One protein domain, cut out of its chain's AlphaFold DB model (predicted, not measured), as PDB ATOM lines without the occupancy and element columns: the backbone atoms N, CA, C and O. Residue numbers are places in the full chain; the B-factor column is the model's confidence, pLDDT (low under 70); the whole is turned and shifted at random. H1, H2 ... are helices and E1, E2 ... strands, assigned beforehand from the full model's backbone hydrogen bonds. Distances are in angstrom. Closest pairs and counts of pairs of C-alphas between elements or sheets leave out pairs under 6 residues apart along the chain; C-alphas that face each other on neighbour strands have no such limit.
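AT A GLANCE: This is residues 52 to 123 of the 123 residues of an uncharacterized protein of Kitasatospora sp. NA04385 (UniProt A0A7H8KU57). A small antiparallel sheet of three short strands sits near the middle, with the short helix H1 over it and long loops round it, while the longer helix H2 starts beside the sheet and reaches away at one end to make much of the length. The 72 printed residues have, in chain order, E1, E2, E3, H1 and H2, and the sheet order is E2, E1, E3. The class is mixed, helices and strands, though only 33 residues are in named elements. The whole is compact, with a radius of gyration of the C-alphas of 12.0 A, yet elongated, spanning 38 by 23 by 21 A.

HOW THE PARTS SIT: E1, residues 54 to 58, is the inner strand. E3, residues 84 to 88, is its antiparallel neighbour at 143 degrees, with N 55 and O 87 2.9 A apart, within hydrogen-bond range. E2, residues 67 to 70, forms a hairpin with E1, antiparallel at 138 degrees, with N 56 and O 69 2.7 A apart. Residues 67 to 68 of E2 also pair, parallel, with residues 102 to 103. H1, residues 89 to 93, is on the sheet, over E1, at a height over the sheet of 8.4 A; the closest C-alphas of E1 and H1, Cys 55 and Glu 89, are 5.6 A apart. H2, residues 109 to 122, is on one face of the sheet, giving two layers, a helix layer and a sheet layer; its closest C-alphas to E2 are Trp 109 and Ser 70, 6.4 A apart. H1 and H2 are apart. In both, every O i to N i+4 pair is within hydrogen-bond range.

IN THESE COORDINATES: E1 begins at C-alpha 54, (5.768, 80.957, 13.957), and is 13.5 A long; E3 is 12.7 A, E2 10.2 A and H1 6.2 A. H2, 20.0 A, ends at C-alpha 122, (-2.918, 67.723, 17.525).

THE WHOLE: The C-alphas farthest apart, Pro 63 and Asn 122, are 39.1 A apart. The printed part has no cut. The links E2 to E3 and H1 to H2 are long. Residues 61 to 62 and 97 to 98 have pLDDT under 70.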
ATOM      1  N   SER A  52       1.327  82.441  19.108       95.69
ATOM      2  CA  SER A  52       2.446  81.533  18.865       95.69
ATOM      3  C   SER A  52       2.618  81.140  17.396       95.69
ATOM      4  O   SER A  52       3.393  80.226  17.117       95.69
ATOM      5  N   LEU A  53       1.918  81.795  16.457       96.50
ATOM      6  CA  LEU A  53       2.121  81.567  15.027       96.50
ATOM      7  C   LEU A  53       3.604  81.816  14.682       96.50
ATOM      8  O   LEU A  53       4.107  82.911  14.940       96.50
ATOM      9  N   PRO A  54       4.332  80.829  14.133       96.88
ATOM     10  CA  PRO A  54       5.768  80.957  13.957       96.88
ATOM     11  C   PRO A  54       6.091  81.867  12.772       96.88
ATOM     12  O   PRO A  54       5.594  81.711  11.645       96.88
ATOM     13  N   CYS A  55       6.980  82.818  13.018       96.25
ATOM     14  CA  CYS A  55       7.405  83.803  12.042       96.25
ATOM     15  C   CYS A  55       8.928  83.956  12.021       96.25
ATOM     16  O   CYS A  55       9.642  83.443  12.876       96.25
ATOM     17  N   LEU A  56       9.422  84.635  10.992       95.50
ATOM     18  CA  LEU A  56      10.827  84.853  10.693       95.50
ATOM     19  C   LEU A  56      11.109  86.351  10.669       95.50
ATOM     20  O   LEU A  56      10.611  87.079   9.804       95.50
ATOM     21  N   VAL A  57      11.967  86.788  11.581       93.38
ATOM     22  CA  VAL A  57      12.406  88.179  11.722       93.38
ATOM     23  C   VAL A  57      13.863  88.272  11.287       93.38
ATOM     24  O   VAL A  57      14.684  87.450  11.690       93.38
ATOM     25  N   ARG A  58      14.209  89.237  10.430       91.12
ATOM     26  CA  ARG A  58      15.584  89.374   9.923       91.12
ATOM     27  C   ARG A  58      16.534  89.795  11.050       91.12
ATOM     28  O   ARG A  58      16.302  90.822  11.677       91.12
ATOM     29  N   GLY A  59      17.621  89.047  11.234       86.44
ATOM     30  CA  GLY A  59      18.619  89.285  12.278       86.44
ATOM     31  C   GLY A  59      19.760  90.228  11.878       86.44
ATOM     32  O   GLY A  59      20.292  90.938  12.729       86.44
ATOM     33  N   THR A  60      20.161  90.283  10.598       82.56
ATOM     34  CA  THR A  60      21.255  91.183  10.185       82.56
ATOM     35  C   THR A  60      20.850  92.659  10.184       82.56
ATOM     36  O   THR A  60      19.766  92.987   9.676       82.56
ATOM     37  N   PRO A  61      21.769  93.562  10.580       67.00
ATOM     38  CA  PRO A  61      21.633  94.998  10.370       67.00
ATOM     39  C   PRO A  61      21.447  95.318   8.883       67.00
ATOM     40  O   PRO A  61      22.168  94.813   8.023       67.00
ATOM     41  N   GLY A  62      20.474  96.164   8.574       69.94
ATOM     42  CA  GLY A  62      20.150  96.593   7.219       69.94
ATOM     43  C   GLY A  62      19.206  97.793   7.264       69.94
ATOM     44  O   GLY A  62      19.093  98.424   8.316       69.94
ATOM     45  N   PRO A  63      18.499  98.106   6.164       72.25
ATOM     46  CA  PRO A  63      17.419  99.090   6.191       72.25
ATOM     47  C   PRO A  63      16.437  98.777   7.322       72.25
ATOM     48  O   PRO A  63      16.264  97.598   7.647       72.25
ATOM     49  N   SER A  64      15.787  99.800   7.883       71.88
ATOM     50  CA  SER A  64      14.812  99.628   8.964       71.88
ATOM     51  C   SER A  64      13.885  98.452   8.679       71.88
ATOM     52  O   SER A  64      13.345  98.312   7.577       71.88
ATOM     53  N   LEU A  65      13.774  97.558   9.655       78.19
ATOM     54  CA  LEU A  65      12.914  96.398   9.545       78.19
ATOM     55  C   LEU A  65      11.466  96.878   9.609       78.19
ATOM     56  O   LEU A  65      11.092  97.561  10.552       78.19
ATOM     57  N   THR A  66      10.682  96.550   8.591       86.12
ATOM     58  CA  THR A  66       9.268  96.943   8.514       86.12
ATOM     59  C   THR A  66       8.333  95.745   8.507       86.12
ATOM     60  O   THR A  66       7.138  95.897   8.731       86.12
ATOM     61  N   VAL A  67       8.864  94.547   8.243       92.19
ATOM     62  CA  VAL A  67       8.064  93.331   8.124       92.19
ATOM     63  C   VAL A  67       8.758  92.115   8.719       92.19
ATOM     64  O   VAL A  67       9.988  92.030   8.716       92.19
ATOM     65  N   TYR A  68       7.957  91.138   9.127       94.31
ATOM     66  CA  TYR A  68       8.375  89.760   9.377       94.31
ATOM     67  C   TYR A  68       7.709  88.803   8.378       94.31
ATOM     68  O   TYR A  68       6.750  89.144   7.677       94.31
ATOM     69  N   HIS A  69       8.249  87.595   8.262       96.12
ATOM     70  CA  HIS A  69       7.818  86.587   7.294       96.12
ATOM     71  C   HIS A  69       7.208  85.373   7.988       96.12
ATOM     72  O   HIS A  69       7.488  85.115   9.147       96.12
ATOM     73  N   SER A  70       6.392  84.592   7.284       96.75
ATOM     74  CA  SER A  70       5.925  83.313   7.825       96.75
ATOM     75  C   SER A  70       7.078  82.305   7.891       96.75
ATOM     76  O   SER A  70       7.836  82.189   6.925       96.75
ATOM     77  N   ALA A  71       7.191  81.552   8.990       96.69
ATOM     78  CA  ALA A  71       8.164  80.463   9.096       96.69
ATOM     79  C   ALA A  71       7.750  79.220   8.297       96.69
ATOM     80  O   ALA A  71       8.604  78.581   7.668       96.69
ATOM     81  N   ASP A  72       6.448  78.925   8.287       96.38
ATOM     82  CA  ASP A  72       5.853  77.765   7.619       96.38
ATOM     83  C   ASP A  72       5.637  77.977   6.116       96.38
ATOM     84  O   ASP A  72       5.766  77.040   5.332       96.38
ATOM     85  N   ALA A  73       5.337  79.208   5.694       96.31
ATOM     86  CA  ALA A  73       5.095  79.558   4.294       96.31
ATOM     87  C   ALA A  73       5.813  80.866   3.891       96.31
ATOM     88  O   ALA A  73       5.161  81.860   3.524       96.31
ATOM     89  N   PRO A  74       7.160  80.907   3.975       96.19
ATOM     90  CA  PRO A  74       7.931  82.093   3.631       96.19
ATOM     91  C   PRO A  74       7.807  82.420   2.142       96.19
ATOM     92  O   PRO A  74       7.700  81.541   1.288       96.19
ATOM     93  N   CYS A  75       7.864  83.709   1.817       95.25
ATOM     94  CA  CYS A  75       7.968  84.145   0.431       95.25
ATOM     95  C   CYS A  75       9.419  84.057  -0.053       95.25
ATOM     96  O   CYS A  75      10.351  83.912   0.739       95.25
ATOM     97  N   GLY A  76       9.625  84.239  -1.360       92.38
ATOM     98  CA  GLY A  76      10.953  84.164  -1.972       92.38
ATOM     99  C   GLY A  76      11.992  85.124  -1.385       92.38
ATOM    100  O   GLY A  76      13.171  84.871  -1.545       92.38
ATOM    101  N   ARG A  77      11.597  86.180  -0.658       90.56
ATOM    102  CA  ARG A  77      12.533  87.129  -0.022       90.56
ATOM    103  C   ARG A  77      13.340  86.509   1.126       90.56
ATOM    104  O   ARG A  77      14.385  87.045   1.489       90.56
ATOM    105  N   VAL A  78      12.889  85.383   1.678       91.62
ATOM    106  CA  VAL A  78      13.617  84.609   2.693       91.62
ATOM    107  C   VAL A  78      14.616  83.675   1.991       91.62
ATOM    108  O   VAL A  78      14.463  82.457   1.994       91.62
ATOM    109  N   HIS A  79      15.620  84.253   1.325       85.94
ATOM    110  CA  HIS A  79      16.612  83.485   0.560       85.94
ATOM    111  C   HIS A  79      17.604  82.733   1.458       85.94
ATOM    112  O   HIS A  79      17.924  81.577   1.190       85.94
ATOM    113  N   ASP A  80      18.075  83.374   2.530       87.94
ATOM    114  CA  ASP A  80      18.975  82.772   3.514       87.94
ATOM    115  C   ASP A  80      18.286  82.702   4.877       87.94
ATOM    116  O   ASP A  80      18.299  83.674   5.633       87.94
ATOM    117  N   ARG A  81      17.687  81.547   5.206       89.44
ATOM    118  CA  ARG A  81      17.013  81.334   6.503       89.44
ATOM    119  C   ARG A  81      17.943  81.519   7.703       89.44
ATOM    120  O   ARG A  81      17.439  81.798   8.781       89.44
ATOM    121  N   ARG A  82      19.270  81.411   7.550       90.12
ATOM    122  CA  ARG A  82      20.217  81.614   8.665       90.12
ATOM    123  C   ARG A  82      20.251  83.065   9.134       90.12
ATOM    124  O   ARG A  82      20.653  83.332  10.260       90.12
ATOM    125  N   ASN A  83      19.814  83.985   8.278       90.62
ATOM    126  CA  ASN A  83      19.677  85.397   8.596       90.62
ATOM    127  C   ASN A  83      18.326  85.746   9.253       90.62
ATOM    128  O   ASN A  83      17.985  86.918   9.407       90.62
ATOM    129  N   PHE A  84      17.512  84.753   9.604       93.12
ATOM    130  CA  PHE A  84      16.230  84.985  10.249       93.12
ATOM    131  C   PHE A  84      16.178  84.259  11.583       93.12
ATOM    132  O   PHE A  84      16.574  83.099  11.694       93.12
ATOM    133  N   TRP A  85      15.667  84.952  12.590       93.25
ATOM    134  CA  TRP A  85      15.299  84.352  13.857       93.25
ATOM    135  C   TRP A  85      13.850  83.914  13.780       93.25
ATOM    136  O   TRP A  85      12.977  84.690  13.388       93.25
ATOM    137  N   GLU A  86      13.623  82.654  14.126       95.44
ATOM    138  CA  GLU A  86      12.280  82.126  14.283       95.44
ATOM    139  C   GLU A  86      11.762  82.485  15.672       95.44
ATOM    140  O   GLU A  86      12.449  82.254  16.667       95.44
ATOM    141  N   MET A  87      10.576  83.081  15.731       95.38
ATOM    142  CA  MET A  87       9.929  83.450  16.987       95.38
ATOM    143  C   MET A  87       8.401  83.460  16.844       95.38
ATOM    144  O   MET A  87       7.889  83.492  15.718       95.38
ATOM    145  N   PRO A  88       7.663  83.415  17.964       96.06
ATOM    146  CA  PRO A  88       6.238  83.715  17.994       96.06
ATOM    147  C   PRO A  88       5.923  85.064  17.347       96.06
ATOM    148  O   PRO A  88       6.658  86.035  17.514       96.06
ATOM    149  N   GLU A  89       4.808  85.138  16.628       94.50
ATOM    150  CA  GLU A  89       4.357  86.372  15.988       94.50
ATOM    151  C   GLU A  89       4.173  87.525  16.983       94.50
ATOM    152  O   GLU A  89       4.531  88.657  16.664       94.50
ATOM    153  N   VAL A  90       3.688  87.239  18.196       93.50
ATOM    154  CA  VAL A  90       3.564  88.260  19.248       93.50
ATOM    155  C   VAL A  90       4.911  88.910  19.581       93.50
ATOM    156  O   VAL A  90       4.986  90.127  19.698       93.50
ATOM    157  N   ASP A  91       5.988  88.124  19.632       92.62
ATOM    158  CA  ASP A  91       7.330  88.632  19.924       92.62
ATOM    159  C   ASP A  91       7.895  89.410  18.727       92.62
ATOM    160  O   ASP A  91       8.610  90.397  18.892       92.62
ATOM    161  N   ALA A  92       7.547  89.001  17.503       89.75
ATOM    162  CA  ALA A  92       7.983  89.683  16.290       89.75
ATOM    163  C   ALA A  92       7.339  91.057  16.102       89.75
ATOM    164  O   ALA A  92       8.016  91.974  15.638       89.75
ATOM    165  N   MET A  93       6.066  91.223  16.465       87.38
ATOM    166  CA  MET A  93       5.386  92.523  16.395       87.38
ATOM    167  C   MET A  93       6.117  93.598  17.218       87.38
ATOM    168  O   MET A  93       6.197  94.749  16.778       87.38
ATOM    169  N   ASP A  94       6.728  93.192  18.334       83.31
ATOM    170  CA  ASP A  94       7.458  94.056  19.271       83.31
ATOM    171  C   ASP A  94       8.991  94.024  19.087       83.31
ATOM    172  O   ASP A  94       9.727  94.728  19.782       83.31
ATOM    173  N   ALA A  95       9.513  93.239  18.137       80.00
ATOM    174  CA  ALA A  95      10.953  92.992  18.000       80.00
ATOM    175  C   ALA A  95      11.768  94.207  17.520       80.00
ATOM    176  O   ALA A  95      13.000  94.205  17.603       80.00
ATOM    177  N   SER A  96      11.117  95.238  16.974       72.25
ATOM    178  CA  SER A  96      11.794  96.421  16.445       72.25
ATOM    179  C   SER A  96      11.699  97.603  17.421       72.25
ATOM    180  O   SER A  96      10.602  98.056  17.742       72.25
ATOM    181  N   PRO A  97      12.837  98.194  17.837       68.50
ATOM    182  CA  PRO A  97      12.860  99.278  18.824       68.50
ATOM    183  C   PRO A  97      12.340 100.623  18.287       68.50
ATOM    184  O   PRO A  97      12.250 101.595  19.034       68.50
ATOM    185  N   HIS A  98      12.057 100.719  16.984       61.97
ATOM    186  CA  HIS A  98      11.755 101.985  16.310       61.97
ATOM    187  C   HIS A  98      10.441 101.977  15.526       61.97
ATOM    188  O   HIS A  98       9.995 103.033  15.083       61.97
ATOM    189  N   THR A  99       9.833 100.809  15.308       72.94
ATOM    190  CA  THR A  99       8.601 100.681  14.521       72.94
ATOM    191  C   THR A  99       7.936  99.335  14.782       72.94
ATOM    192  O   THR A  99       8.644  98.357  15.006       72.94
ATOM    193  N   TYR A 100       6.606  99.287  14.721       80.81
ATOM    194  CA  TYR A 100       5.857  98.033  14.735       80.81
ATOM    195  C   TYR A 100       6.106  97.273  13.435       80.81
ATOM    196  O   TYR A 100       6.044  97.855  12.350       80.81
ATOM    197  N   LEU A 101       6.407  95.981  13.543       89.44
ATOM    198  CA  LEU A 101       6.568  95.143  12.362       89.44
ATOM    199  C   LEU A 101       5.216  94.634  11.876       89.44
ATOM    200  O   LEU A 101       4.347  94.286  12.670       89.44
ATOM    201  N   GLU A 102       5.072  94.521  10.559       92.75
ATOM    202  CA  GLU A 102       3.865  93.984   9.937       92.75
ATOM    203  C   GLU A 102       4.126  92.652   9.220       92.75
ATOM    204  O   GLU A 102       5.242  92.316   8.808       92.75
ATOM    205  N   ARG A 103       3.059  91.883   8.998       95.50
ATOM    206  CA  ARG A 103       3.099  90.686   8.157       95.50
ATOM    207  C   ARG A 103       3.554  91.030   6.738       95.50
ATOM    208  O   ARG A 103       2.951  91.853   6.052       95.50
ATOM    209  N   CYS A 104       4.559  90.322   6.222       95.44
ATOM    210  CA  CYS A 104       4.929  90.444   4.815       95.44
ATOM    211  C   CYS A 104       3.765  90.015   3.906       95.44
ATOM    212  O   CYS A 104       3.393  88.843   3.889       95.44
ATOM    213  N   THR A 105       3.254  90.923   3.076       95.81
ATOM    214  CA  THR A 105       2.107  90.674   2.179       95.81
ATOM    215  C   THR A 105       2.351  89.611   1.103       95.81
ATOM    216  O   THR A 105       1.403  89.085   0.531       95.81
ATOM    217  N   ALA A 106       3.614  89.279   0.823       96.12
ATOM    218  CA  ALA A 106       3.982  88.243  -0.143       96.12
ATOM    219  C   ALA A 106       4.034  86.830   0.464       96.12
ATOM    220  O   ALA A 106       4.174  85.856  -0.273       96.12
ATOM    221  N   CYS A 107       4.001  86.702   1.793       97.12
ATOM    222  CA  CYS A 107       3.949  85.402   2.458       97.12
ATOM    223  C   CYS A 107       2.537  84.817   2.387       97.12
ATOM    224  O   CYS A 107       1.547  85.545   2.451       97.12
ATOM    225  N   SER A 108       2.441  83.488   2.315       96.69
ATOM    226  CA  SER A 108       1.146  82.801   2.317       96.69
ATOM    227  C   SER A 108       0.663  82.587   3.752       96.69
ATOM    228  O   SER A 108       0.640  81.469   4.263       96.69
ATOM    229  N   TRP A 109       0.308  83.685   4.427       97.06
ATOM    230  CA  TRP A 109      -0.132  83.676   5.829       97.06
ATOM    231  C   TRP A 109      -1.349  82.792   6.067       97.06
ATOM    232  O   TRP A 109      -1.402  82.087   7.063       97.06
ATOM    233  N   HIS A 110      -2.272  82.743   5.105       96.69
ATOM    234  CA  HIS A 110      -3.406  81.818   5.135       96.69
ATOM    235  C   HIS A 110      -2.948  80.357   5.254       96.69
ATOM    236  O   HIS A 110      -3.439  79.614   6.105       96.69
ATOM    237  N   HIS A 111      -1.973  79.953   4.435       97.56
ATOM    238  CA  HIS A 111      -1.456  78.591   4.463       97.56
ATOM    239  C   HIS A 111      -0.716  78.298   5.772       97.56
ATOM    240  O   HIS A 111      -0.927  77.245   6.371       97.56
ATOM    241  N   ALA A 112       0.091  79.251   6.245       97.44
ATOM    242  CA  ALA A 112       0.786  79.153   7.525       97.44
ATOM    243  C   ALA A 112      -0.189  79.002   8.702       97.44
ATOM    244  O   ALA A 112      -0.035  78.093   9.513       97.44
ATOM    245  N   ALA A 113      -1.236  79.825   8.747       97.75
ATOM    246  CA  ALA A 113      -2.290  79.751   9.748       97.75
ATOM    247  C   ALA A 113      -3.033  78.407   9.701       97.75
ATOM    248  O   ALA A 113      -3.304  77.819  10.743       97.75
ATOM    249  N   SER A 114      -3.303  77.863   8.507       97.75
ATOM    250  CA  SER A 114      -3.899  76.526   8.369       97.75
ATOM    251  C   SER A 114      -2.987  75.426   8.926       97.75
ATOM    252  O   SER A 114      -3.452  74.558   9.664       97.75
ATOM    253  N   ILE A 115      -1.686  75.465   8.616       97.25
ATOM    254  CA  ILE A 115      -0.700  74.515   9.154       97.25
ATOM    255  C   ILE A 115      -0.635  74.623  10.681       97.25
ATOM    256  O   ILE A 115      -0.722  73.608  11.372       97.25
ATOM    257  N   HIS A 116      -0.508  75.841  11.206       97.12
ATOM    258  CA  HIS A 116      -0.396  76.090  12.639       97.12
ATOM    259  C   HIS A 116      -1.659  75.683  13.396       97.12
ATOM    260  O   HIS A 116      -1.571  74.943  14.371       97.12
ATOM    261  N   GLY A 117      -2.839  76.054  12.899       96.62
ATOM    262  CA  GLY A 117      -4.120  75.629  13.467       96.62
ATOM    263  C   GLY A 117      -4.244  74.105  13.540       96.62
ATOM    264  O   GLY A 117      -4.642  73.561  14.568       96.62
ATOM    265  N   LYS A 118      -3.811  73.389  12.492       96.31
ATOM    266  CA  LYS A 118      -3.762  71.918  12.504       96.31
ATOM    267  C   LYS A 118      -2.780  71.373  13.539       96.31
ATOM    268  O   LYS A 118      -3.068  70.344  14.140       96.31
ATOM    269  N   ARG A 119      -1.637  72.026  13.769       95.81
ATOM    270  CA  ARG A 119      -0.703  71.628  14.839       95.81
ATOM    271  C   ARG A 119      -1.321  71.827  16.221       95.81
ATOM    272  O   ARG A 119      -1.233  70.914  17.026       95.81
ATOM    273  N   LEU A 120      -1.993  72.955  16.461       94.25
ATOM    274  CA  LEU A 120      -2.657  73.250  17.738       94.25
ATOM    275  C   LEU A 120      -3.733  72.221  18.106       94.25
ATOM    276  O   LEU A 120      -3.893  71.909  19.278       94.25
ATOM    277  N   LEU A 121      -4.452  71.675  17.123       90.44
ATOM    278  CA  LEU A 121      -5.450  70.626  17.364       90.44
ATOM    279  C   LEU A 121      -4.854  69.252  17.701       90.44
ATOM    280  O   LEU A 121      -5.562  68.408  18.245       90.44
ATOM    281  N   ASN A 122      -3.599  69.006  17.328       89.31
ATOM    282  CA  ASN A 122      -2.918  67.723  17.525       89.31
ATOM    283  C   ASN A 122      -1.888  67.758  18.668       89.31
ATOM    284  O   ASN A 122      -1.209  66.752  18.887       89.31
ATOM    285  N   ALA A 123      -1.727  68.907  19.326       77.94
ATOM    286  CA  ALA A 123      -0.843  69.116  20.470       77.94
ATOM    287  C   ALA A 123      -1.550  68.748  21.781       77.94
ATOM    288  O   ALA A 123      -0.863  68.191  22.664       77.94
TER     289      ALA A 123